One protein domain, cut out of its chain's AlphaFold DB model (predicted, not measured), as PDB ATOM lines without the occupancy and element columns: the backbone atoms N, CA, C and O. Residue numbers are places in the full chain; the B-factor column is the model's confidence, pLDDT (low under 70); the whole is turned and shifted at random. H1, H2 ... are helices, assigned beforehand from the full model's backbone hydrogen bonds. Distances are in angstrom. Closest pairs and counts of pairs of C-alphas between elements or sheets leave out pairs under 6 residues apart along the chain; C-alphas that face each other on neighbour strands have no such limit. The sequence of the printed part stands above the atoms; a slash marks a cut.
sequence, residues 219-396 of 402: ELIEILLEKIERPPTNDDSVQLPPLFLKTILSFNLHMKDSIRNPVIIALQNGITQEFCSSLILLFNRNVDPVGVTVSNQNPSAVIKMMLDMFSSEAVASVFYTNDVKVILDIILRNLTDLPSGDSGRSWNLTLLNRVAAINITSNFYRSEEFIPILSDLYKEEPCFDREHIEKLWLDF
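This is residues 219 to 396 of the 402 residues of a protein of Trichoplax sp. H2 (UniProt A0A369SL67). A loosely closed up-and-down bundle, H7, H8, H9 and H10, each running against the one before it in the chain, makes one end of this body; at the other end H1 packs at steep angles on both H2 and H3. Between the two ends lie H4, which meets H7, and H5, side by side with H8, while the short H6 packs on H3. The printed part has 178 residues with ten named helices, H1 to H10 in chain order, and no named strand; its class is all helix. It is compact, with a radius of gyration of the C-alphas of 16.7 A, and spans 54 by 37 by 29 A.

Find C-alpha 321 at (216.054, 252.536, 261.282); from there H7, the longest helix, runs through residues 321 to 337, 24.4 A. Next come H8, residues 343 to 358, 23.4 A; H9, residues 367 to 379, 18.7 A; and H10, residues 386 to 395, ending at C-alpha 395, (217.945, 247.663, 282.042). Go back to C-alpha 219 at (192.013, 265.530, 265.691) for H1, residues 219 to 229. After it come H2, residues 240 to 254, 22.3 A; H3, residues 262 to 269; H4, residues 273 to 285, 18.4 A; H5, residues 301 to 309; and H6, residues 313 to 316.

Begin with the hairpin of H7 and H8: they touch at a shallow tilt of 29 degrees, opposite ways, closest at the C-alphas of Leu 335 and Arg 345, 5.8 A. H10 touches residues 346 to 353 of H8 alone, at 4 degrees, the same way; the C-alphas of Asn 353 and Leu 392 are closest, 5.8 A. H7 and H9 only just touch, with 3 pairs of C-alphas within 8 A, closest at Leu 332 and Phe 370, 6.9 A. Walking outward, H5 touches H8 at a shallow tilt of 20 degrees, closest at the C-alphas of Leu 307 and Leu 351, 5.7 A. H1 touches H2 at a steep tilt of 40 degrees, a hairpin, closest at the C-alphas of Ile 228 and Pro 241, 4.6 A. H1 and H10 are apart. Every O i to N i+4 pair is within hydrogen-bond range in H1, H4, H5, H7 and H10; the counts are 10 of 11 in H2, 3 of 4 in H3, 11 of 12 in H8 and 7 of 9 in H9, and H6 is too short for such a pair.

Look for the two C-alphas farthest apart at Asn 234 and Glu 381, 55.3 A. The printed part has no cut. The link from H4 to H5, residues 286 to 300, is long. The mean pLDDT of the printed part is 89.8; residues 292 to 297 and 360 to 362 are under 70.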
ATOM      1  N   GLU A 219     192.471 265.104 267.021       92.69
ATOM      2  CA  GLU A 219     192.013 265.530 265.691       92.69
ATOM      3  C   GLU A 219     192.639 266.871 265.283       92.69
ATOM      4  O   GLU A 219     193.168 267.000 264.180       92.69
ATOM      5  N   LEU A 220     192.688 267.846 266.198       93.00
ATOM      6  CA  LEU A 220     193.387 269.105 265.949       93.00
ATOM      7  C   LEU A 220     194.876 268.876 265.664       93.00
ATOM      8  O   LEU A 220     195.422 269.448 264.721       93.00
ATOM      9  N   ILE A 221     195.548 268.036 266.459       94.69
ATOM     10  CA  ILE A 221     196.973 267.750 266.248       94.69
ATOM     11  C   ILE A 221     197.200 267.054 264.900       94.69
ATOM     12  O   ILE A 221     198.159 267.395 264.212       94.69
ATOM     13  N   GLU A 222     196.318 266.144 264.483       94.56
ATOM     14  CA  GLU A 222     196.364 265.516 263.155       94.56
ATOM     15  C   GLU A 222     196.242 266.556 262.030       94.56
ATOM     16  O   GLU A 222     197.013 266.503 261.071       94.56
ATOM     17  N   ILE A 223     195.361 267.554 262.173       93.19
ATOM     18  CA  ILE A 223     195.251 268.670 261.218       93.19
ATOM     19  C   ILE A 223     196.560 269.467 261.164       93.19
ATOM     20  O   ILE A 223     197.049 269.779 260.076       93.19
ATOM     21  N   LEU A 224     197.154 269.797 262.317       94.50
ATOM     22  CA  LEU A 224     198.424 270.531 262.367       94.50
ATOM     23  C   LEU A 224     199.569 269.733 261.732       94.50
ATOM     24  O   LEU A 224     200.358 270.304 260.979       94.50
ATOM     25  N   LEU A 225     199.637 268.424 261.991       95.62
ATOM     26  CA  LEU A 225     200.593 267.518 261.353       95.62
ATOM     27  C   LEU A 225     200.387 267.498 259.836       95.62
ATOM     28  O   LEU A 225     201.347 267.699 259.098       95.62
ATOM     29  N   GLU A 226     199.147 267.378 259.349       94.69
ATOM     30  CA  GLU A 226     198.867 267.432 257.911       94.69
ATOM     31  C   GLU A 226     199.362 268.742 257.283       94.69
ATOM     32  O   GLU A 226     199.921 268.719 256.187       94.69
ATOM     33  N   LYS A 227     199.221 269.885 257.967       93.31
ATOM     34  CA  LYS A 227     199.736 271.172 257.471       93.31
ATOM     35  C   LYS A 227     201.259 271.283 257.483       93.31
ATOM     36  O   LYS A 227     201.791 272.093 256.724       93.31
ATOM     37  N   ILE A 228     201.954 270.505 258.311       95.38
ATOM     38  CA  ILE A 228     203.419 270.405 258.283       95.38
ATOM     39  C   ILE A 228     203.863 269.549 257.094       95.38
ATOM     40  O   ILE A 228     204.756 269.951 256.357       95.38
ATOM     41  N   GLU A 229     203.210 268.407 256.874       94.62
ATOM     42  CA  GLU A 229     203.545 267.479 255.785       94.62
ATOM     43  C   GLU A 229     203.130 268.004 254.404       94.62
ATOM     44  O   GLU A 229     203.759 267.719 253.384       94.62
ATOM     45  N   ARG A 230     202.025 268.751 254.351       93.38
ATOM     46  CA  ARG A 230     201.439 269.319 253.134       93.38
ATOM     47  C   ARG A 230     201.197 270.811 253.349       93.38
ATOM     48  O   ARG A 230     200.044 271.228 253.525       93.38
ATOM     49  N   PRO A 231     202.270 271.620 253.346       91.06
ATOM     50  CA  PRO A 231     202.140 273.059 253.484       91.06
ATOM     51  C   PRO A 231     201.280 273.640 252.352       91.06
ATOM     52  O   PRO A 231     201.212 273.067 251.257       91.06
ATOM     53  N   PRO A 232     200.608 274.780 252.588       85.62
ATOM     54  CA  PRO A 232     199.881 275.471 251.529       85.62
ATOM     55  C   PRO A 232     200.842 275.884 250.405       85.62
ATOM     56  O   PRO A 232     202.042 275.981 250.616       85.62
ATOM     57  N   THR A 233     200.339 276.129 249.197       88.31
ATOM     58  CA  THR A 233     201.175 276.491 248.030       88.31
ATOM     59  C   THR A 233     201.439 277.993 247.897       88.31
ATOM     60  O   THR A 233     202.016 278.432 246.904       88.31
ATOM     61  N   ASN A 234     200.980 278.787 248.860       88.38
ATOM     62  CA  ASN A 234     201.143 280.234 248.891       88.38
ATOM     63  C   ASN A 234     202.447 280.638 249.615       88.38
ATOM     64  O   ASN A 234     203.254 279.793 250.012       88.38
ATOM     65  N   ASP A 235     202.640 281.943 249.805       80.56
ATOM     66  CA  ASP A 235     203.819 282.499 250.488       80.56
ATOM     67  C   ASP A 235     203.956 282.019 251.949       80.56
ATOM     68  O   ASP A 235     205.053 282.024 252.511       80.56
ATOM     69  N   ASP A 236     202.875 281.506 252.545       83.38
ATOM     70  CA  ASP A 236     202.856 280.982 253.914       83.38
ATOM     71  C   ASP A 236     203.457 279.569 254.035       83.38
ATOM     72  O   ASP A 236     203.685 279.081 255.146       83.38
ATOM     73  N   SER A 237     203.755 278.920 252.903       82.62
ATOM     74  CA  SER A 237     204.325 277.565 252.803       82.62
ATOM     75  C   SER A 237     205.595 277.353 253.628       82.62
ATOM     76  O   SER A 237     205.842 276.255 254.122       82.62
ATOM     77  N   VAL A 238     206.393 278.408 253.798       86.56
ATOM     78  CA  VAL A 238     207.666 278.373 254.532       86.56
ATOM     79  C   VAL A 238     207.483 278.754 256.003       86.56
ATOM     80  O   VAL A 238     208.212 278.265 256.864       86.56
ATOM     81  N   GLN A 239     206.528 279.636 256.306       87.44
ATOM     82  CA  GLN A 239     206.393 280.244 257.632       87.44
ATOM     83  C   GLN A 239     205.490 279.438 258.566       87.44
ATOM     84  O   GLN A 239     205.768 279.350 259.761       87.44
ATOM     85  N   LEU A 240     204.424 278.831 258.037       90.69
ATOM     86  CA  LEU A 240     203.437 278.124 258.853       90.69
ATOM     87  C   LEU A 240     203.935 276.795 259.437       90.69
ATOM     88  O   LEU A 240     203.698 276.577 260.628       90.69
ATOM     89  N   PRO A 241     204.646 275.913 258.701       93.88
ATOM     90  CA  PRO A 241     205.064 274.625 259.263       93.88
ATOM     91  C   PRO A 241     205.927 274.749 260.531       93.88
ATOM     92  O   PRO A 241     205.629 274.060 261.510       93.88
ATOM     93  N   PRO A 242     206.923 275.659 260.609       93.06
ATOM     94  CA  PRO A 242     207.658 275.895 261.851       93.06
ATOM     95  C   PRO A 242     206.778 276.365 263.017       93.06
ATOM     96  O   PRO A 242     207.040 275.996 264.164       93.06
ATOM     97  N   LEU A 243     205.735 277.160 262.746       93.25
ATOM     98  CA  LEU A 243     204.789 277.605 263.771       93.25
ATOM     99  C   LEU A 243     203.937 276.439 264.273       93.25
ATOM    100  O   LEU A 243     203.827 276.264 265.481       93.25
ATOM    101  N   PHE A 244     203.413 275.592 263.385       95.00
ATOM    102  CA  PHE A 244     202.666 274.394 263.781       95.00
ATOM    103  C   PHE A 244     203.533 273.404 264.560       95.00
ATOM    104  O   PHE A 244     203.103 272.904 265.599       95.00
ATOM    105  N   LEU A 245     204.783 273.193 264.137       95.75
ATOM    106  CA  LEU A 245     205.755 272.388 264.876       95.75
ATOM    107  C   LEU A 245     205.956 272.940 266.292       95.75
ATOM    108  O   LEU A 245     205.837 272.204 267.271       95.75
ATOM    109  N   LYS A 246     206.218 274.248 266.417       94.56
ATOM    110  CA  LYS A 246     206.374 274.920 267.714       94.56
ATOM    111  C   LYS A 246     205.120 274.784 268.576       94.56
ATOM    112  O   LYS A 246     205.239 274.526 269.772       94.56
ATOM    113  N   THR A 247     203.940 274.912 267.981       93.62
ATOM    114  CA  THR A 247     202.654 274.757 268.660       93.62
ATOM    115  C   THR A 247     202.490 273.348 269.227       93.62
ATOM    116  O   THR A 247     202.264 273.211 270.429       93.62
ATOM    117  N   ILE A 248     202.710 272.302 268.422       95.50
ATOM    118  CA  ILE A 248     202.638 270.899 268.868       95.50
ATOM    119  C   ILE A 248     203.652 270.632 269.992       95.50
ATOM    120  O   ILE A 248     203.312 270.014 271.000       95.50
ATOM    121  N   LEU A 249     204.885 271.135 269.861       95.44
ATOM    122  CA  LEU A 249     205.920 270.998 270.890       95.44
ATOM    123  C   LEU A 249     205.530 271.698 272.199       95.44
ATOM    124  O   LEU A 249     205.686 271.121 273.276       95.44
ATOM    125  N   SER A 250     204.998 272.919 272.114       91.81
ATOM    126  CA  SER A 250     204.544 273.684 273.280       91.81
ATOM    127  C   SER A 250     203.370 273.007 273.986       91.81
ATOM    128  O   SER A 250     203.342 272.942 275.214       91.81
ATOM    129  N   PHE A 251     202.450 272.418 273.218       92.06
ATOM    130  CA  PHE A 251     201.358 271.628 273.755       92.06
ATOM    131  C   PHE A 251     201.908 270.352 274.409       92.06
ATOM    132  O   PHE A 251     201.623 270.074 275.560       92.06
ATOM    133  N   ASN A 252     202.821 269.613 273.795       93.69
ATOM    134  CA  ASN A 252     203.340 268.395 274.423       93.69
ATOM    135  C   ASN A 252     204.067 268.622 275.772       93.69
ATOM    136  O   ASN A 252     204.092 267.728 276.617       93.69
ATOM    137  N   LEU A 253     204.611 269.820 276.028       90.31
ATOM    138  CA  LEU A 253     205.284 270.143 277.295       90.31
ATOM    139  C   LEU A 253     204.395 269.987 278.541       90.31
ATOM    140  O   LEU A 253     204.908 269.602 279.592       90.31
ATOM    141  N   HIS A 254     203.089 270.273 278.460       86.06
ATOM    142  CA  HIS A 254     202.197 270.153 279.628       86.06
ATOM    143  C   HIS A 254     201.706 268.711 279.860       86.06
ATOM    144  O   HIS A 254     201.120 268.412 280.905       86.06
ATOM    145  N   MET A 255     201.973 267.801 278.918       89.25
ATOM    146  CA  MET A 255     201.531 266.414 278.985       89.25
ATOM    147  C   MET A 255     202.413 265.600 279.934       89.25
ATOM    148  O   MET A 255     203.588 265.326 279.667       89.25
ATOM    149  N   LYS A 256     201.820 265.176 281.053       86.06
ATOM    150  CA  LYS A 256     202.479 264.319 282.053       86.06
ATOM    151  C   LYS A 256     202.353 262.830 281.750       86.06
ATOM    152  O   LYS A 256     203.203 262.056 282.171       86.06
ATOM    153  N   ASP A 257     201.281 262.446 281.068       83.88
ATOM    154  CA  ASP A 257     200.884 261.052 280.908       83.88
ATOM    155  C   ASP A 257     200.905 260.676 279.426       83.88
ATOM    156  O   ASP A 257     200.063 261.136 278.650       83.88
ATOM    157  N   SER A 258     201.891 259.876 279.016       75.81
ATOM    158  CA  SER A 258     202.136 259.574 277.600       75.81
ATOM    159  C   SER A 258     201.011 258.740 276.969       75.81
ATOM    160  O   SER A 258     200.792 258.839 275.768       75.81
ATOM    161  N   ILE A 259     200.256 257.960 277.760       75.12
ATOM    162  CA  ILE A 259     199.168 257.095 277.259       75.12
ATOM    163  C   ILE A 259     197.963 257.919 276.795       75.12
ATOM    164  O   ILE A 259     197.355 257.624 275.771       75.12
ATOM    165  N   ARG A 260     197.601 258.954 277.559       83.81
ATOM    166  CA  ARG A 260     196.451 259.828 277.266       83.81
ATOM    167  C   ARG A 260     196.852 261.069 276.479       83.81
ATOM    168  O   ARG A 260     196.087 262.026 276.434       83.81
ATOM    169  N   ASN A 261     198.055 261.074 275.917       91.50
ATOM    170  CA  ASN A 261     198.600 262.227 275.234       91.50
ATOM    171  C   ASN A 261     197.998 262.355 273.827       91.50
ATOM    172  O   ASN A 261     198.294 261.508 272.981       91.50
ATOM    173  N   PRO A 262     197.193 263.404 273.549       92.31
ATOM    174  CA  PRO A 262     196.580 263.594 272.237       92.31
ATOM    175  C   PRO A 262     197.610 263.681 271.111       92.31
ATOM    176  O   PRO A 262     197.343 263.215 270.010       92.31
ATOM    177  N   VAL A 263     198.805 264.209 271.400       94.44
ATOM    178  CA  VAL A 263     199.897 264.292 270.427       94.44
ATOM    179  C   VAL A 263     200.404 262.906 270.052       94.44
ATOM    180  O   VAL A 263     200.580 262.611 268.877       94.44
ATOM    181  N   ILE A 264     200.603 262.031 271.039       93.25
ATOM    182  CA  ILE A 264     201.061 260.656 270.807       93.25
ATOM    183  C   ILE A 264     200.003 259.867 270.038       93.25
ATOM    184  O   ILE A 264     200.357 259.148 269.112       93.25
ATOM    185  N   ILE A 265     198.721 260.045 270.365       92.19
ATOM    186  CA  ILE A 265     197.611 259.421 269.631       92.19
ATOM    187  C   ILE A 265     197.600 259.889 268.165       92.19
ATOM    188  O   ILE A 265     197.552 259.054 267.266       92.19
ATOM    189  N   ALA A 266     197.717 261.196 267.922       93.94
ATOM    190  CA  ALA A 266     197.754 261.766 266.574       93.94
ATOM    191  C   ALA A 266     198.955 261.264 265.751       93.94
ATOM    192  O   ALA A 266     198.816 260.903 264.583       93.94
ATOM    193  N   LEU A 267     200.138 261.173 266.368       93.31
ATOM    194  CA  LEU A 267     201.358 260.686 265.712       93.31
ATOM    195  C   LEU A 267     201.271 259.211 265.285       93.31
ATOM    196  O   LEU A 267     201.968 258.825 264.350       93.31
ATOM    197  N   GLN A 268     200.441 258.386 265.938       90.00
ATOM    198  CA  GLN A 268     200.241 256.981 265.540       90.00
ATOM    199  C   GLN A 268     199.478 256.843 264.220       90.00
ATOM    200  O   GLN A 268     199.710 255.887 263.482       90.00
ATOM    201  N   ASN A 269     198.559 257.769 263.939       84.62
ATOM    202  CA  ASN A 269     197.648 257.680 262.796       84.62
ATOM    203  C   ASN A 269     198.033 258.625 261.648       84.62
ATOM    204  O   ASN A 269     197.587 258.433 260.516       84.62
ATOM    205  N   GLY A 270     198.830 259.654 261.938       80.00
ATOM    206  CA  GLY A 270     199.178 260.715 261.002       80.00
ATOM    207  C   GLY A 270     200.341 260.393 260.061       80.00
ATOM    208  O   GLY A 270     201.160 259.505 260.295       80.00
ATOM    209  N   ILE A 271     200.444 261.193 258.999       85.19
ATOM    210  CA  ILE A 271     201.674 261.334 258.209       85.19
ATOM    211  C   ILE A 271     202.591 262.284 258.988       85.19
ATOM    212  O   ILE A 271     202.131 263.317 259.468       85.19
ATOM    213  N   THR A 272     203.858 261.914 259.165       93.00
ATOM    214  CA  THR A 272     204.746 262.537 260.168       93.00
ATOM    215  C   THR A 272     206.205 262.651 259.708       93.00
ATOM    216  O   THR A 272     207.099 262.871 260.524       93.00
ATOM    217  N   GLN A 273     206.483 262.484 258.412       92.38
ATOM    218  CA  GLN A 273     207.849 262.437 257.884       92.38
ATOM    219  C   GLN A 273     208.573 263.782 258.018       92.38
ATOM    220  O   GLN A 273     209.694 263.829 258.537       92.38
ATOM    221  N   GLU A 274     207.943 264.874 257.592       94.19
ATOM    222  CA  GLU A 274     208.490 266.229 257.704       94.19
ATOM    223  C   GLU A 274     208.530 266.697 259.162       94.19
ATOM    224  O   GLU A 274     209.504 267.334 259.585       94.19
ATOM    225  N   PHE A 275     207.531 266.318 259.965       96.19
ATOM    226  CA  PHE A 275     207.537 266.559 261.407       96.19
ATOM    227  C   PHE A 275     208.745 265.893 262.083       96.19
ATOM    228  O   PHE A 275     209.521 266.567 262.766       96.19
ATOM    229  N   CYS A 276     208.952 264.590 261.864       95.50
ATOM    230  CA  CYS A 276     210.069 263.835 262.433       95.50
ATOM    231  C   CYS A 276     211.421 264.359 261.941       95.50
ATOM    232  O   CYS A 276     212.338 264.537 262.743       95.50
ATOM    233  N   SER A 277     211.539 264.669 260.648       95.38
ATOM    234  CA  SER A 277     212.760 265.239 260.065       95.38
ATOM    235  C   SER A 277     213.107 266.589 260.697       95.38
ATOM    236  O   SER A 277     214.251 266.826 261.096       95.38
ATOM    237  N   SER A 278     212.106 267.456 260.869       96.00
ATOM    238  CA  SER A 278     212.266 268.751 261.536       96.00
ATOM    239  C   SER A 278     212.627 268.594 263.014       96.00
ATOM    240  O   SER A 278     213.485 269.320 263.520       96.00
ATOM    241  N   LEU A 279     212.028 267.622 263.707       96.88
ATOM    242  CA  LEU A 279     212.328 267.325 265.106       96.88
ATOM    243  C   LEU A 279     213.779 266.861 265.289       96.88
ATOM    244  O   LEU A 279     214.483 267.379 266.156       96.88
ATOM    245  N   ILE A 280     214.252 265.943 264.441       96.69
ATOM    246  CA  ILE A 280     215.643 265.469 264.445       96.69
ATOM    247  C   ILE A 280     216.602 266.621 264.128       96.69
ATOM    248  O   ILE A 280     217.650 266.741 264.764       96.69
ATOM    249  N   LEU A 281     216.249 267.506 263.191       96.62
ATOM    250  CA  LEU A 281     217.055 268.684 262.871       96.62
ATOM    251  C   LEU A 281     217.189 269.635 264.070       96.62
ATOM    252  O   LEU A 281     218.289 270.122 264.344       96.62
ATOM    253  N   LEU A 282     216.094 269.899 264.787       95.81
ATOM    254  CA  LEU A 282     216.114 270.721 266.000       95.81
ATOM    255  C   LEU A 282     216.936 270.061 267.111       95.81
ATOM    256  O   LEU A 282     217.748 270.737 267.746       95.81
ATOM    257  N   PHE A 283     216.789 268.745 267.290       96.12
ATOM    258  CA  PHE A 283     217.574 267.968 268.247       96.12
ATOM    259  C   PHE A 283     219.070 268.024 267.924       96.12
ATOM    260  O   PHE A 283     219.881 268.337 268.790       96.12
ATOM    261  N   ASN A 284     219.442 267.850 266.655       95.62
ATOM    262  CA  ASN A 284     220.823 267.979 266.197       95.62
ATOM    263  C   ASN A 284     221.408 269.378 266.457       95.62
ATOM    264  O   ASN A 284     222.609 269.507 266.687       95.62
ATOM    265  N   ARG A 285     220.587 270.430 266.409       93.44
ATOM    266  CA  ARG A 285     221.018 271.812 266.669       93.44
ATOM    267  C   ARG A 285     221.027 272.181 268.153       93.44
ATOM    268  O   ARG A 285     221.486 273.274 268.469       93.44
ATOM    269  N   ASN A 286     220.526 271.317 269.039       88.25
ATOM    270  CA  ASN A 286     220.287 271.631 270.451       88.25
ATOM    271  C   ASN A 286     219.468 272.933 270.631       88.25
ATOM    272  O   ASN A 286     219.694 273.699 271.564       88.25
ATOM    273  N   VAL A 287     218.522 273.196 269.716       86.44
ATOM    274  CA  VAL A 287     217.660 274.392 269.737       86.44
ATOM    275  C   VAL A 287     216.274 274.017 270.249       86.44
ATOM    276  O   VAL A 287     215.620 273.144 269.682       86.44
ATOM    277  N   ASP A 288     215.800 274.719 271.280       88.81
ATOM    278  CA  ASP A 288     214.408 274.652 271.731       88.81
ATOM    279  C   ASP A 288     213.589 275.779 271.067       88.81
ATOM    280  O   ASP A 288     213.776 276.950 271.410       88.81
ATOM    281  N   PRO A 289     212.680 275.476 270.119       88.81
ATOM    282  CA  PRO A 289     211.887 276.500 269.436       88.81
ATOM    283  C   PRO A 289     210.825 277.143 270.341       88.81
ATOM    284  O   PRO A 289     210.316 278.224 270.021       88.81
ATOM    285  N   VAL A 290     210.455 276.487 271.447       87.56
ATOM    286  CA  VAL A 290     209.428 276.982 272.369       87.56
ATOM    287  C   VAL A 290     210.028 278.039 273.291       87.56
ATOM    288  O   VAL A 290     209.412 279.084 273.478       87.56
ATOM    289  N   GLY A 291     211.242 277.816 273.804       73.06
ATOM    290  CA  GLY A 291     211.991 278.808 274.590       73.06
ATOM    291  C   GLY A 291     211.388 279.145 275.964       73.06
ATOM    292  O   GLY A 291     211.820 280.099 276.602       73.06
ATOM    293  N   VAL A 292     210.391 278.379 276.428       59.03
ATOM    294  CA  VAL A 292     209.666 278.611 277.698       59.03
ATOM    295  C   VAL A 292     210.302 277.858 278.883       59.03
ATOM    296  O   VAL A 292     209.961 278.098 280.042       59.03
ATOM    297  N   THR A 293     211.258 276.960 278.641       53.44
ATOM    298  CA  THR A 293     211.903 276.123 279.667       53.44
ATOM    299  C   THR A 293     212.945 276.916 280.463       53.44
ATOM    300  O   THR A 293     214.147 276.741 280.343       53.44
ATOM    301  N   VAL A 294     212.476 277.816 281.330       48.69
ATOM    302  CA  VAL A 294     213.342 278.692 282.149       48.69
ATOM    303  C   VAL A 294     213.910 277.983 283.389       48.69
ATOM    304  O   VAL A 294     214.603 278.587 284.203       48.69
ATOM    305  N   SER A 295     213.641 276.685 283.547       53.88
ATOM    306  CA  SER A 295     214.224 275.867 284.609       53.88
ATOM    307  C   SER A 295     215.060 274.749 284.007       53.88
ATOM    308  O   SER A 295     214.530 273.913 283.275       53.88
ATOM    309  N   ASN A 296     216.329 274.673 284.417       57.44
ATOM    310  CA  ASN A 296     217.244 273.573 284.090       57.44
ATOM    311  C   ASN A 296     216.714 272.199 284.549       57.44
ATOM    312  O   ASN A 296     217.290 271.177 284.194       57.44
ATOM    313  N   GLN A 297     215.640 272.155 285.344       66.88
ATOM    314  CA  GLN A 297     215.044 270.925 285.865       66.88
ATOM    315  C   GLN A 297     214.093 270.229 284.888       66.88
ATOM    316  O   GLN A 297     213.738 269.083 285.137       66.88
ATOM    317  N   ASN A 298     213.658 270.887 283.810       78.56
ATOM    318  CA  ASN A 298     212.758 270.291 282.823       78.56
ATOM    319  C   ASN A 298     213.497 270.043 281.501       78.56
ATOM    320  O   ASN A 298     214.380 270.826 281.146       78.56
ATOM    321  N   PRO A 299     213.145 268.983 280.754       87.56
ATOM    322  CA  PRO A 299     213.692 268.776 279.419       87.56
ATOM    323  C   PRO A 299     213.226 269.887 278.471       87.56
ATOM    324  O   PRO A 299     212.136 270.440 278.635       87.56
ATOM    325  N   SER A 300     214.030 270.170 277.442       90.62
ATOM    326  CA  SER A 300     213.597 271.020 276.327       90.62
ATOM    327  C   SER A 300     212.362 270.429 275.643       90.62
ATOM    328  O   SER A 300     212.135 269.216 275.700       90.62
ATOM    329  N   ALA A 301     211.579 271.257 274.949       93.31
ATOM    330  CA  ALA A 301     210.370 270.789 274.264       93.31
ATOM    331  C   ALA A 301     210.660 269.659 273.263       93.31
ATOM    332  O   ALA A 301     209.903 268.694 273.161       93.31
ATOM    333  N   VAL A 302     211.804 269.755 272.581       95.31
ATOM    334  CA  VAL A 302     212.299 268.748 271.636       95.31
ATOM    335  C   VAL A 302     212.621 267.439 272.350       95.31
ATOM    336  O   VAL A 302     212.103 266.394 271.961       95.31
ATOM    337  N   ILE A 303     213.421 267.476 273.423       94.19
ATOM    338  CA  ILE A 303     213.781 266.250 274.144       94.19
ATOM    339  C   ILE A 303     212.545 265.636 274.808       94.19
ATOM    340  O   ILE A 303     212.371 264.423 274.748       94.19
ATOM    341  N   LYS A 304     211.645 266.449 275.377       94.31
ATOM    342  CA  LYS A 304     210.379 265.961 275.943       94.31
ATOM    343  C   LYS A 304     209.536 265.237 274.897       94.31
ATOM    344  O   LYS A 304     209.065 264.139 275.175       94.31
ATOM    345  N   MET A 305     209.388 265.817 273.704       95.44
ATOM    346  CA  MET A 305     208.681 265.177 272.592       95.44
ATOM    347  C   MET A 305     209.309 263.832 272.232       95.44
ATOM    348  O   MET A 305     208.611 262.825 272.182       95.44
ATOM    349  N   MET A 306     210.632 263.786 272.053       95.56
ATOM    350  CA  MET A 306     211.324 262.535 271.731       95.56
ATOM    351  C   MET A 306     211.158 261.490 272.843       95.56
ATOM    352  O   MET A 306     210.877 260.332 272.549       95.56
ATOM    353  N   LEU A 307     211.261 261.883 274.117       94.69
ATOM    354  CA  LEU A 307     211.029 260.986 275.252       94.69
ATOM    355  C   LEU A 307     209.623 260.378 275.228       94.69
ATOM    356  O   LEU A 307     209.485 259.181 275.484       94.69
ATOM    357  N   ASP A 308     208.593 261.166 274.918       94.56
ATOM    358  CA  ASP A 308     207.222 260.659 274.820       94.56
ATOM    359  C   ASP A 308     207.035 259.748 273.598       94.56
ATOM    360  O   ASP A 308     206.431 258.682 273.724       94.56
ATOM    361  N   MET A 309     207.605 260.111 272.443       93.88
ATOM    362  CA  MET A 309     207.558 259.291 271.226       93.88
ATOM    363  C   MET A 309     208.227 257.925 271.432       93.88
ATOM    364  O   MET A 309     207.647 256.901 271.086       93.88
ATOM    365  N   PHE A 310     209.399 257.887 272.079       93.31
ATOM    366  CA  PHE A 310     210.102 256.647 272.438       93.31
ATOM    367  C   PHE A 310     209.588 255.996 273.736       93.31
ATOM    368  O   PHE A 310     210.206 255.066 274.252       93.31
ATOM    369  N   SER A 311     208.463 256.454 274.292       90.56
ATOM    370  CA  SER A 311     207.772 255.745 275.380       90.56
ATOM    371  C   SER A 311     206.694 254.782 274.866       90.56
ATOM    372  O   SER A 311     206.187 253.971 275.638       90.56
ATOM    373  N   SER A 312     206.353 254.838 273.573       87.50
ATOM    374  CA  SER A 312     205.393 253.944 272.919       87.50
ATOM    375  C   SER A 312     206.035 253.285 271.704       87.50
ATOM    376  O   SER A 312     206.456 253.974 270.782       87.50
ATOM    377  N   GLU A 313     206.064 251.951 271.664       87.75
ATOM    378  CA  GLU A 313     206.591 251.198 270.514       87.75
ATOM    379  C   GLU A 313     205.862 251.554 269.208       87.75
ATOM    380  O   GLU A 313     206.495 251.730 268.169       87.75
ATOM    381  N   ALA A 314     204.542 251.758 269.279       87.31
ATOM    382  CA  ALA A 314     203.731 252.148 268.129       87.31
ATOM    383  C   ALA A 314     204.185 253.489 267.527       87.31
ATOM    384  O   ALA A 314     204.353 253.578 266.315       87.31
ATOM    385  N   VAL A 315     204.449 254.512 268.350       90.06
ATOM    386  CA  VAL A 315     204.928 255.816 267.848       90.06
ATOM    387  C   VAL A 315     206.397 255.769 267.468       90.06
ATOM    388  O   VAL A 315     206.784 256.349 266.462       90.06
ATOM    389  N   ALA A 316     207.232 255.057 268.215       90.31
ATOM    390  CA  ALA A 316     208.641 254.941 267.869       90.31
ATOM    391  C   ALA A 316     208.864 254.264 266.507       90.31
ATOM    392  O   ALA A 316     209.847 254.575 265.839       90.31
ATOM    393  N   SER A 317     207.936 253.401 266.073       88.69
ATOM    394  CA  SER A 317     207.959 252.776 264.744       88.69
ATOM    395  C   SER A 317     207.804 253.763 263.577       88.69
ATOM    396  O   SER A 317     208.122 253.412 262.441       88.69
ATOM    397  N   VAL A 318     207.372 255.000 263.853       90.62
ATOM    398  CA  VAL A 318     207.351 256.102 262.878       90.62
ATOM    399  C   VAL A 318     208.767 256.470 262.427       90.62
ATOM    400  O   VAL A 318     208.965 256.838 261.271       90.62
ATOM    401  N   PHE A 319     209.761 256.357 263.313       91.00
ATOM    402  CA  PHE A 319     211.154 256.591 262.950       91.00
ATOM    403  C   PHE A 319     211.705 255.402 262.166       91.00
ATOM    404  O   PHE A 319     211.677 254.258 262.628       91.00
ATOM    405  N   TYR A 320     212.294 255.668 261.000       89.69
ATOM    406  CA  TYR A 320     212.995 254.630 260.261       89.69
ATOM    407  C   TYR A 320     214.278 254.219 260.992       89.69
ATOM    408  O   TYR A 320     214.861 254.968 261.777       89.69
ATOM    409  N   THR A 321     214.805 253.033 260.677       89.75
ATOM    410  CA  THR A 321     216.054 252.536 261.282       89.75
ATOM    411  C   THR A 321     217.230 253.503 261.098       89.75
ATOM    412  O   THR A 321     218.097 253.588 261.965       89.75
ATOM    413  N   ASN A 322     217.277 254.238 259.982       90.94
ATOM    414  CA  ASN A 322     218.307 255.251 259.749       90.94
ATOM    415  C   ASN A 322     218.118 256.481 260.642       90.94
ATOM    416  O   ASN A 322     219.105 256.985 261.168       90.94
ATOM    417  N   ASP A 323     216.878 256.910 260.873       93.44
ATOM    418  CA  ASP A 323     216.577 258.031 261.766       93.44
ATOM    419  C   ASP A 323     217.000 257.703 263.196       93.44
ATOM    420  O   ASP A 323     217.664 258.503 263.847       93.44
ATOM    421  N   VAL A 324     216.717 256.480 263.660       93.06
ATOM    422  CA  VAL A 324     217.157 256.008 264.982       93.06
ATOM    423  C   VAL A 324     218.684 256.017 265.098       93.06
ATOM    424  O   VAL A 324     219.212 256.438 266.126       93.06
ATOM    425  N   LYS A 325     219.417 255.612 264.051       93.31
ATOM    426  CA  LYS A 325     220.890 255.703 264.039       93.31
ATOM    427  C   LYS A 325     221.372 257.149 264.140       93.31
ATOM    428  O   LYS A 325     222.251 257.422 264.948       93.31
ATOM    429  N   VAL A 326     220.760 258.070 263.392       95.81
ATOM    430  CA  VAL A 326     221.077 259.507 263.460       95.81
ATOM    431  C   VAL A 326     220.805 260.062 264.860       95.81
ATOM    432  O   VAL A 326     221.631 260.791 265.402       95.81
ATOM    433  N   ILE A 327     219.685 259.687 265.483       96.25
ATOM    434  CA  ILE A 327     219.360 260.082 266.859       96.25
ATOM    435  C   ILE A 327     220.427 259.568 267.832       96.25
ATOM    436  O   ILE A 327     220.892 260.333 268.672       96.25
ATOM    437  N   LEU A 328     220.859 258.311 267.701       95.94
ATOM    438  CA  LEU A 328     221.931 257.744 268.528       95.94
ATOM    439  C   LEU A 328     223.275 258.447 268.307       95.94
ATOM    440  O   LEU A 328     223.985 258.695 269.277       95.94
ATOM    441  N   ASP A 329     223.603 258.824 267.070       96.56
ATOM    442  CA  ASP A 329     224.807 259.602 266.762       96.56
ATOM    443  C   ASP A 329     224.772 260.990 267.423       96.56
ATOM    444  O   ASP A 329     225.777 261.436 267.981       96.56
ATOM    445  N   ILE A 330     223.608 261.653 267.415       96.94
ATOM    446  CA  ILE A 330     223.406 262.942 268.092       96.94
ATOM    447  C   ILE A 330     223.511 262.778 269.610       96.94
ATOM    448  O   ILE A 330     224.183 263.584 270.249       96.94
ATOM    449  N   ILE A 331     222.894 261.740 270.189       97.06
ATOM    450  CA  ILE A 331     222.993 261.444 271.627       97.06
ATOM    451  C   ILE A 331     224.456 261.233 272.007       97.06
ATOM    452  O   ILE A 331     224.928 261.878 272.936       97.06
ATOM    453  N   LEU A 332     225.187 260.379 271.283       96.56
ATOM    454  CA  LEU A 332     226.593 260.099 271.571       96.56
ATOM    455  C   LEU A 332     227.427 261.386 271.572       96.56
ATOM    456  O   LEU A 332     228.153 261.636 272.529       96.56
ATOM    457  N   ARG A 333     227.263 262.230 270.544       96.12
ATOM    458  CA  ARG A 333     227.924 263.540 270.461       96.12
ATOM    459  C   ARG A 333     227.521 264.459 271.620       96.12
ATOM    460  O   ARG A 333     228.364 265.106 272.223       96.12
ATOM    461  N   ASN A 334     226.237 264.522 271.963       95.12
ATOM    462  CA  ASN A 334     225.773 265.356 273.070       95.12
ATOM    463  C   ASN A 334     226.355 264.888 274.417       95.12
ATOM    464  O   ASN A 334     226.661 265.723 275.262       95.12
ATOM    465  N   LEU A 335     226.550 263.579 274.623       95.31
ATOM    466  CA  LEU A 335     227.187 263.048 275.835       95.31
ATOM    467  C   LEU A 335     228.675 263.411 275.938       95.31
ATOM    468  O   LEU A 335     229.167 263.552 277.054       95.31
ATOM    469  N   THR A 336     229.379 263.564 274.810       93.12
ATOM    470  CA  THR A 336     230.793 263.978 274.790       93.12
ATOM    471  C   THR A 336     230.976 265.488 274.874       93.12
ATOM    472  O   THR A 336     231.952 265.950 275.461       93.12
ATOM    473  N   ASP A 337     230.061 266.253 274.282       93.00
ATOM    474  CA  ASP A 337     230.210 267.702 274.123       93.00
ATOM    475  C   ASP A 337     229.652 268.491 275.320       93.00
ATOM    476  O   ASP A 337     230.112 269.603 275.591       93.00
ATOM    477  N   LEU A 338     228.655 267.949 276.035       91.06
ATOM    478  CA  LEU A 338     228.030 268.634 277.171       91.06
ATOM    479  C   LEU A 338     228.860 268.492 278.462       91.06
ATOM    480  O   LEU A 338     229.302 267.388 278.802       91.06
ATOM    481  N   PRO A 339     229.042 269.587 279.225       89.25
ATOM    482  CA  PRO A 339     229.861 269.583 280.430       89.25
ATOM    483  C   PRO A 339     229.181 268.868 281.605       89.25
ATOM    484  O   PRO A 339     227.962 268.686 281.648       89.25
ATOM    485  N   SER A 340     229.980 268.520 282.613       87.88
ATOM    486  CA  SER A 340     229.482 267.914 283.846       87.88
ATOM    487  C   SER A 340     228.490 268.807 284.585       87.88
ATOM    488  O   SER A 340     228.769 269.975 284.853       87.88
ATOM    489  N   GLY A 341     227.338 268.236 284.945       85.00
ATOM    490  CA  GLY A 341     226.255 268.939 285.643       85.00
ATOM    491  C   GLY A 341     225.255 269.649 284.727       85.00
ATOM    492  O   GLY A 341     224.296 270.232 285.231       85.00
ATOM    493  N   ASP A 342     225.435 269.585 283.404       88.19
ATOM    494  CA  ASP A 342     224.431 270.048 282.447       88.19
ATOM    495  C   ASP A 342     223.231 269.086 282.425       88.19
ATOM    496  O   ASP A 342     223.376 267.887 282.178       88.19
ATOM    497  N   SER A 343     222.025 269.605 282.665       88.12
ATOM    498  CA  SER A 343     220.816 268.777 282.684       88.12
ATOM    499  C   SER A 343     220.481 268.185 281.317       88.12
ATOM    500  O   SER A 343     219.895 267.103 281.242       88.12
ATOM    501  N   GLY A 344     220.898 268.831 280.226       89.06
ATOM    502  CA  GLY A 344     220.805 268.299 278.875       89.06
ATOM    503  C   GLY A 344     221.518 266.956 278.737       89.06
ATOM    504  O   GLY A 344     221.004 266.072 278.048       89.06
ATOM    505  N   ARG A 345     222.638 266.746 279.441       92.12
ATOM    506  CA  ARG A 345     223.370 265.470 279.425       92.12
ATOM    507  C   ARG A 345     222.549 264.351 280.066       92.12
ATOM    508  O   ARG A 345     222.342 263.309 279.442       92.12
ATOM    509  N   SER A 346     221.961 264.607 281.236       93.00
ATOM    510  CA  SER A 346     221.069 263.659 281.922       93.00
ATOM    511  C   SER A 346     219.815 263.329 281.099       93.00
ATOM    512  O   SER A 346     219.375 262.175 281.032       93.00
ATOM    513  N   TRP A 347     219.252 264.319 280.398       93.62
ATOM    514  CA  TRP A 347     218.111 264.099 279.508       93.62
ATOM    515  C   TRP A 347     218.472 263.267 278.271       93.62
ATOM    516  O   TRP A 347     217.679 262.413 277.873       93.62
ATOM    517  N   ASN A 348     219.672 263.437 277.706       95.94
ATOM    518  CA  ASN A 348     220.174 262.580 276.625       95.94
ATOM    519  C   ASN A 348     220.372 261.128 277.096       95.94
ATOM    520  O   ASN A 348     220.019 260.206 276.364       95.94
ATOM    521  N   LEU A 349     220.850 260.897 278.327       96.00
ATOM    522  CA  LEU A 349     220.937 259.546 278.907       96.00
ATOM    523  C   LEU A 349     219.556 258.914 279.119       96.00
ATOM    524  O   LEU A 349     219.353 257.729 278.848       96.00
ATOM    525  N   THR A 350     218.580 259.710 279.557       95.50
ATOM    526  CA  THR A 350     217.188 259.256 279.681       95.50
ATOM    527  C   THR A 350     216.610 258.883 278.314       95.50
ATOM    528  O   THR A 350     215.943 257.856 278.184       95.50
ATOM    529  N   LEU A 351     216.899 259.680 277.282       96.31
ATOM    530  CA  LEU A 351     216.488 259.391 275.912       96.31
ATOM    531  C   LEU A 351     217.171 258.130 275.373       96.31
ATOM    532  O   LEU A 351     216.493 257.290 274.788       96.31
ATOM    533  N   LEU A 352     218.466 257.936 275.641       96.31
ATOM    534  CA  LEU A 352     219.190 256.714 275.286       96.31
ATOM    535  C   LEU A 352     218.515 255.469 275.873       96.31
ATOM    536  O   LEU A 352     218.332 254.483 275.163       96.31
ATOM    537  N   ASN A 353     218.085 255.527 277.139       94.69
ATOM    538  CA  ASN A 353     217.374 254.424 277.791       94.69
ATOM    539  C   ASN A 353     216.049 254.102 277.077       94.69
ATOM    540  O   ASN A 353     215.750 252.934 276.838       94.69
ATOM    541  N   ARG A 354     215.286 255.126 276.670       93.62
ATOM    542  CA  ARG A 354     214.034 254.955 275.911       93.62
ATOM    543  C   ARG A 354     214.266 254.363 274.524       93.62
ATOM    544  O   ARG A 354     213.581 253.420 274.142       93.62
ATOM    545  N   VAL A 355     215.262 254.863 273.794       94.00
ATOM    546  CA  VAL A 355     215.613 254.344 272.465       94.00
ATOM    547  C   VAL A 355     216.093 252.889 272.558       94.00
ATOM    548  O   VAL A 355     215.688 252.060 271.744       94.00
ATOM    549  N   ALA A 356     216.897 252.549 273.570       91.38
ATOM    550  CA  ALA A 356     217.365 251.182 273.810       91.38
ATOM    551  C   ALA A 356     216.231 250.203 274.147       91.38
ATOM    552  O   ALA A 356     216.276 249.058 273.702       91.38
ATOM    553  N   ALA A 357     215.193 250.657 274.857       89.06
ATOM    554  CA  ALA A 357     214.029 249.833 275.179       89.06
ATOM    555  C   ALA A 357     213.258 249.359 273.939       89.06
ATOM    556  O   ALA A 357     212.670 248.282 273.958       89.06
ATOM    557  N   ILE A 358     213.258 250.163 272.873       84.38
ATOM    558  CA  ILE A 358     212.497 249.890 271.648       84.38
ATOM    559  C   ILE A 358     213.369 249.203 270.595       84.38
ATOM    560  O   ILE A 358     212.902 248.341 269.854       84.38
ATOM    561  N   ASN A 359     214.658 249.538 270.538       71.12
ATOM    562  CA  ASN A 359     215.595 248.968 269.577       71.12
ATOM    563  C   ASN A 359     216.163 247.617 270.060       71.12
ATOM    564  O   ASN A 359     217.375 247.468 270.235       71.12
ATOM    565  N   ILE A 360     215.281 246.634 270.274       61.31
ATOM    566  CA  ILE A 360     215.641 245.279 270.720       61.31
ATOM    567  C   ILE A 360     216.270 244.513 269.549       61.31
ATOM    568  O   ILE A 360     215.651 243.672 268.898       61.31
ATOM    569  N   THR A 361     217.526 244.823 269.249       64.12
ATOM    570  CA  THR A 361     218.346 244.073 268.294       64.12
ATOM    571  C   THR A 361     219.452 243.326 269.027       64.12
ATOM    572  O   THR A 361     219.818 243.656 270.155       64.12
ATOM    573  N   SER A 362     219.990 242.275 268.407       61.84
ATOM    574  CA  SER A 362     221.101 241.505 268.980       61.84
ATOM    575  C   SER A 362     222.390 242.320 269.107       61.84
ATOM    576  O   SER A 362     223.235 241.974 269.927       61.84
ATOM    577  N   ASN A 363     222.540 243.395 268.326       77.69
ATOM    578  CA  ASN A 363     223.665 244.315 268.418       77.69
ATOM    579  C   ASN A 363     223.176 245.767 268.377       77.69
ATOM    580  O   ASN A 363     222.730 246.249 267.334       77.69
ATOM    581  N   PHE A 364     223.280 246.454 269.512       85.94
ATOM    582  CA  PHE A 364     222.912 247.858 269.625       85.94
ATOM    583  C   PHE A 364     223.912 248.740 268.862       85.94
ATOM    584  O   PHE A 364     225.127 248.595 268.995       85.94
ATOM    585  N   TYR A 365     223.404 249.655 268.039       90.44
ATOM    586  CA  TYR A 365     224.233 250.507 267.184       90.44
ATOM    587  C   TYR A 365     225.192 251.384 268.010       90.44
ATOM    588  O   TYR A 365     224.762 252.075 268.931       90.44
ATOM    589  N   ARG A 366     226.488 251.346 267.664       90.44
ATOM    590  CA  ARG A 366     227.598 252.047 268.350       90.44
ATOM    591  C   ARG A 366     227.735 251.728 269.846       90.44
ATOM    592  O   ARG A 366     228.304 252.520 270.593       90.44
ATOM    593  N   SER A 367     227.265 250.558 270.288       90.62
ATOM    594  CA  SER A 367     227.439 250.064 271.665       90.62
ATOM    595  C   SER A 367     228.893 250.152 272.146       90.62
ATOM    596  O   SER A 367     229.149 250.672 273.229       90.62
ATOM    597  N   GLU A 368     229.846 249.745 271.302       91.69
ATOM    598  CA  GLU A 368     231.291 249.784 271.578       91.69
ATOM    599  C   GLU A 368     231.822 251.191 271.906       91.69
ATOM    600  O   GLU A 368     232.809 251.317 272.625       91.69
ATOM    601  N   GLU A 369     231.166 252.250 271.423       94.56
ATOM    602  CA  GLU A 369     231.539 253.642 271.702       94.56
ATOM    603  C   GLU A 369     230.791 254.205 272.916       94.56
ATOM    604  O   GLU A 369     231.364 254.959 273.701       94.56
ATOM    605  N   PHE A 370     229.536 253.796 273.130       95.06
ATOM    606  CA  PHE A 370     228.781 254.177 274.326       95.06
ATOM    607  C   PHE A 370     229.405 253.621 275.609       95.06
ATOM    608  O   PHE A 370     229.470 254.333 276.607       95.06
ATOM    609  N   ILE A 371     229.882 252.372 275.610       94.00
ATOM    610  CA  ILE A 371     230.435 251.719 276.808       94.00
ATOM    611  C   ILE A 371     231.589 252.508 277.467       94.00
ATOM    612  O   ILE A 371     231.506 252.760 278.679       94.00
ATOM    613  N   PRO A 372     232.663 252.908 276.750       95.06
ATOM    614  CA  PRO A 372     233.744 253.684 277.354       95.06
ATOM    615  C   PRO A 372     233.264 255.064 277.813       95.06
ATOM    616  O   PRO A 372     233.582 255.449 278.934       95.06
ATOM    617  N   ILE A 373     232.421 255.751 277.033       95.19
ATOM    618  CA  ILE A 373     231.876 257.066 277.409       95.19
ATOM    619  C   ILE A 373     231.067 256.972 278.705       95.19
ATOM    620  O   ILE A 373     231.321 257.724 279.639       95.19
ATOM    621  N   LEU A 374     230.143 256.014 278.818       95.19
ATOM    622  CA  LEU A 374     229.359 255.808 280.042       95.19
ATOM    623  C   LEU A 374     230.257 255.482 281.243       95.19
ATOM    624  O   LEU A 374     230.009 255.954 282.352       95.19
ATOM    625  N   SER A 375     231.322 254.706 281.024       93.94
ATOM    626  CA  SER A 375     232.298 254.378 282.065       93.94
ATOM    627  C   SER A 375     233.104 255.594 282.522       93.94
ATOM    628  O   SER A 375     233.439 255.685 283.701       93.94
ATOM    629  N   ASP A 376     233.432 256.509 281.612       93.44
ATOM    630  CA  ASP A 376     234.172 257.731 281.922       93.44
ATOM    631  C   ASP A 376     233.275 258.757 282.620       93.44
ATOM    632  O   ASP A 376     233.657 259.270 283.671       93.44
ATOM    633  N   LEU A 377     232.039 258.939 282.142       93.25
ATOM    634  CA  LEU A 377     231.022 259.767 282.801       93.25
ATOM    635  C   LEU A 377     230.734 259.294 284.238       93.25
ATOM    636  O   LEU A 377     230.568 260.109 285.146       93.25
ATOM    637  N   TYR A 378     230.714 257.977 284.479       93.56
ATOM    638  CA  TYR A 378     230.493 257.410 285.815       93.56
ATOM    639  C   TYR A 378     231.624 257.725 286.811       93.56
ATOM    640  O   TYR A 378     231.393 257.791 288.022       93.56
ATOM    641  N   LYS A 379     232.852 257.905 286.307       93.00
ATOM    642  CA  LYS A 379     234.052 258.196 287.109       93.00
ATOM    643  C   LYS A 379     234.252 259.688 287.380       93.00
ATOM    644  O   LYS A 379     235.154 260.024 288.142       93.00
ATOM    645  N   GLU A 380     233.468 260.572 286.764       92.81
ATOM    646  CA  GLU A 380     233.559 262.012 287.018       92.81
ATOM    647  C   GLU A 380     233.306 262.343 288.500       92.81
ATOM    648  O   GLU A 380     232.471 261.726 289.164       92.81
ATOM    649  N   GLU A 381     233.998 263.355 289.024       88.44
ATOM    650  CA  GLU A 381     233.791 263.855 290.384       88.44
ATOM    651  C   GLU A 381     233.463 265.361 290.359       88.44
ATOM    652  O   GLU A 381     234.324 266.158 289.983       88.44
ATOM    653  N   PRO A 382     232.255 265.786 290.785       85.88
ATOM    654  CA  PRO A 382     231.095 264.968 291.163       85.88
ATOM    655  C   PRO A 382     230.359 264.359 289.948       85.88
ATOM    656  O   PRO A 382     230.143 265.028 288.939       85.88
ATOM    657  N   CYS A 383     229.908 263.106 290.067       86.56
ATOM    658  CA  CYS A 383     229.123 262.427 289.027       86.56
ATOM    659  C   CYS A 383     227.632 262.776 289.157       86.56
ATOM    660  O   CYS A 383     226.919 262.182 289.970       86.56
ATOM    661  N   PHE A 384     227.153 263.724 288.349       88.00
ATOM    662  CA  PHE A 384     225.738 264.123 288.325       88.00
ATOM    663  C   PHE A 384     224.825 263.111 287.615       88.00
ATOM    664  O   PHE A 384     223.631 263.050 287.891       88.00
ATOM    665  N   ASP A 385     225.384 262.283 286.732       91.50
ATOM    666  CA  ASP A 385     224.628 261.389 285.847       91.50
ATOM    667  C   ASP A 385     224.530 259.941 286.350       91.50
ATOM    668  O   ASP A 385     223.988 259.073 285.661       91.50
ATOM    669  N   ARG A 386     225.034 259.674 287.563       92.50
ATOM    670  CA  ARG A 386     225.188 258.328 288.131       92.50
ATOM    671  C   ARG A 386     223.918 257.486 288.035       92.50
ATOM    672  O   ARG A 386     223.964 256.380 287.508       92.50
ATOM    673  N   GLU A 387     222.791 258.020 288.500       93.19
ATOM    674  CA  GLU A 387     221.514 257.292 288.529       93.19
ATOM    675  C   GLU A 387     221.037 256.894 287.122       93.19
ATOM    676  O   GLU A 387     220.528 255.791 286.916       93.19
ATOM    677  N   HIS A 388     221.247 257.763 286.127       93.62
ATOM    678  CA  HIS A 388     220.853 257.512 284.741       93.62
ATOM    679  C   HIS A 388     221.721 256.419 284.098       93.62
ATOM    680  O   HIS A 388     221.202 255.546 283.397       93.62
ATOM    681  N   ILE A 389     223.031 256.437 284.369       94.75
ATOM    682  CA  ILE A 389     223.984 255.436 283.868       94.75
ATOM    683  C   ILE A 389     223.730 254.071 284.522       94.75
ATOM    684  O   ILE A 389     223.659 253.056 283.830       94.75
ATOM    685  N   GLU A 390     223.525 254.032 285.842       94.31
ATOM    686  CA  GLU A 390     223.224 252.786 286.561       94.31
ATOM    687  C   GLU A 390     221.940 252.138 286.053       94.31
ATOM    688  O   GLU A 390     221.894 250.919 285.867       94.31
ATOM    689  N   LYS A 391     220.924 252.952 285.753       94.31
ATOM    690  CA  LYS A 391     219.684 252.480 285.143       94.31
ATOM    691  C   LYS A 391     219.915 251.863 283.761       94.31
ATOM    692  O   LYS A 391     219.421 250.771 283.506       94.31
ATOM    693  N   LEU A 392     220.700 252.499 282.888       93.38
ATOM    694  CA  LEU A 392     221.065 251.932 281.580       93.38
ATOM    695  C   LEU A 392     221.763 250.573 281.713       93.38
ATOM    696  O   LEU A 392     221.422 249.624 281.009       93.38
ATOM    697  N   TRP A 393     222.714 250.463 282.639       94.06
ATOM    698  CA  TRP A 393     223.428 249.217 282.908       94.06
ATOM    699  C   TRP A 393     222.560 248.129 283.530       94.06
ATOM    700  O   TRP A 393     222.904 246.952 283.402       94.06
ATOM    701  N   LEU A 394     221.514 248.499 284.265       93.38
ATOM    702  CA  LEU A 394     220.559 247.564 284.847       93.38
ATOM    703  C   LEU A 394     219.572 247.055 283.793       93.38
ATOM    704  O   LEU A 394     219.373 245.847 283.692       93.38
ATOM    705  N   ASP A 395     218.990 247.970 283.019       91.19
ATOM    706  CA  ASP A 395     217.945 247.663 282.042       91.19
ATOM    707  C   ASP A 395     218.521 246.929 280.817       91.19
ATOM    708  O   ASP A 395     217.894 246.011 280.289       91.19
ATOM    709  N   PHE A 396     219.739 247.290 280.387       91.00
ATOM    710  CA  PHE A 396     220.350 246.787 279.150       91.00
ATOM    711  C   PHE A 396     221.817 246.356 279.336       91.00
ATOM    712  O   PHE A 396     222.724 246.900 278.693       91.00
TER     713      PHE A 396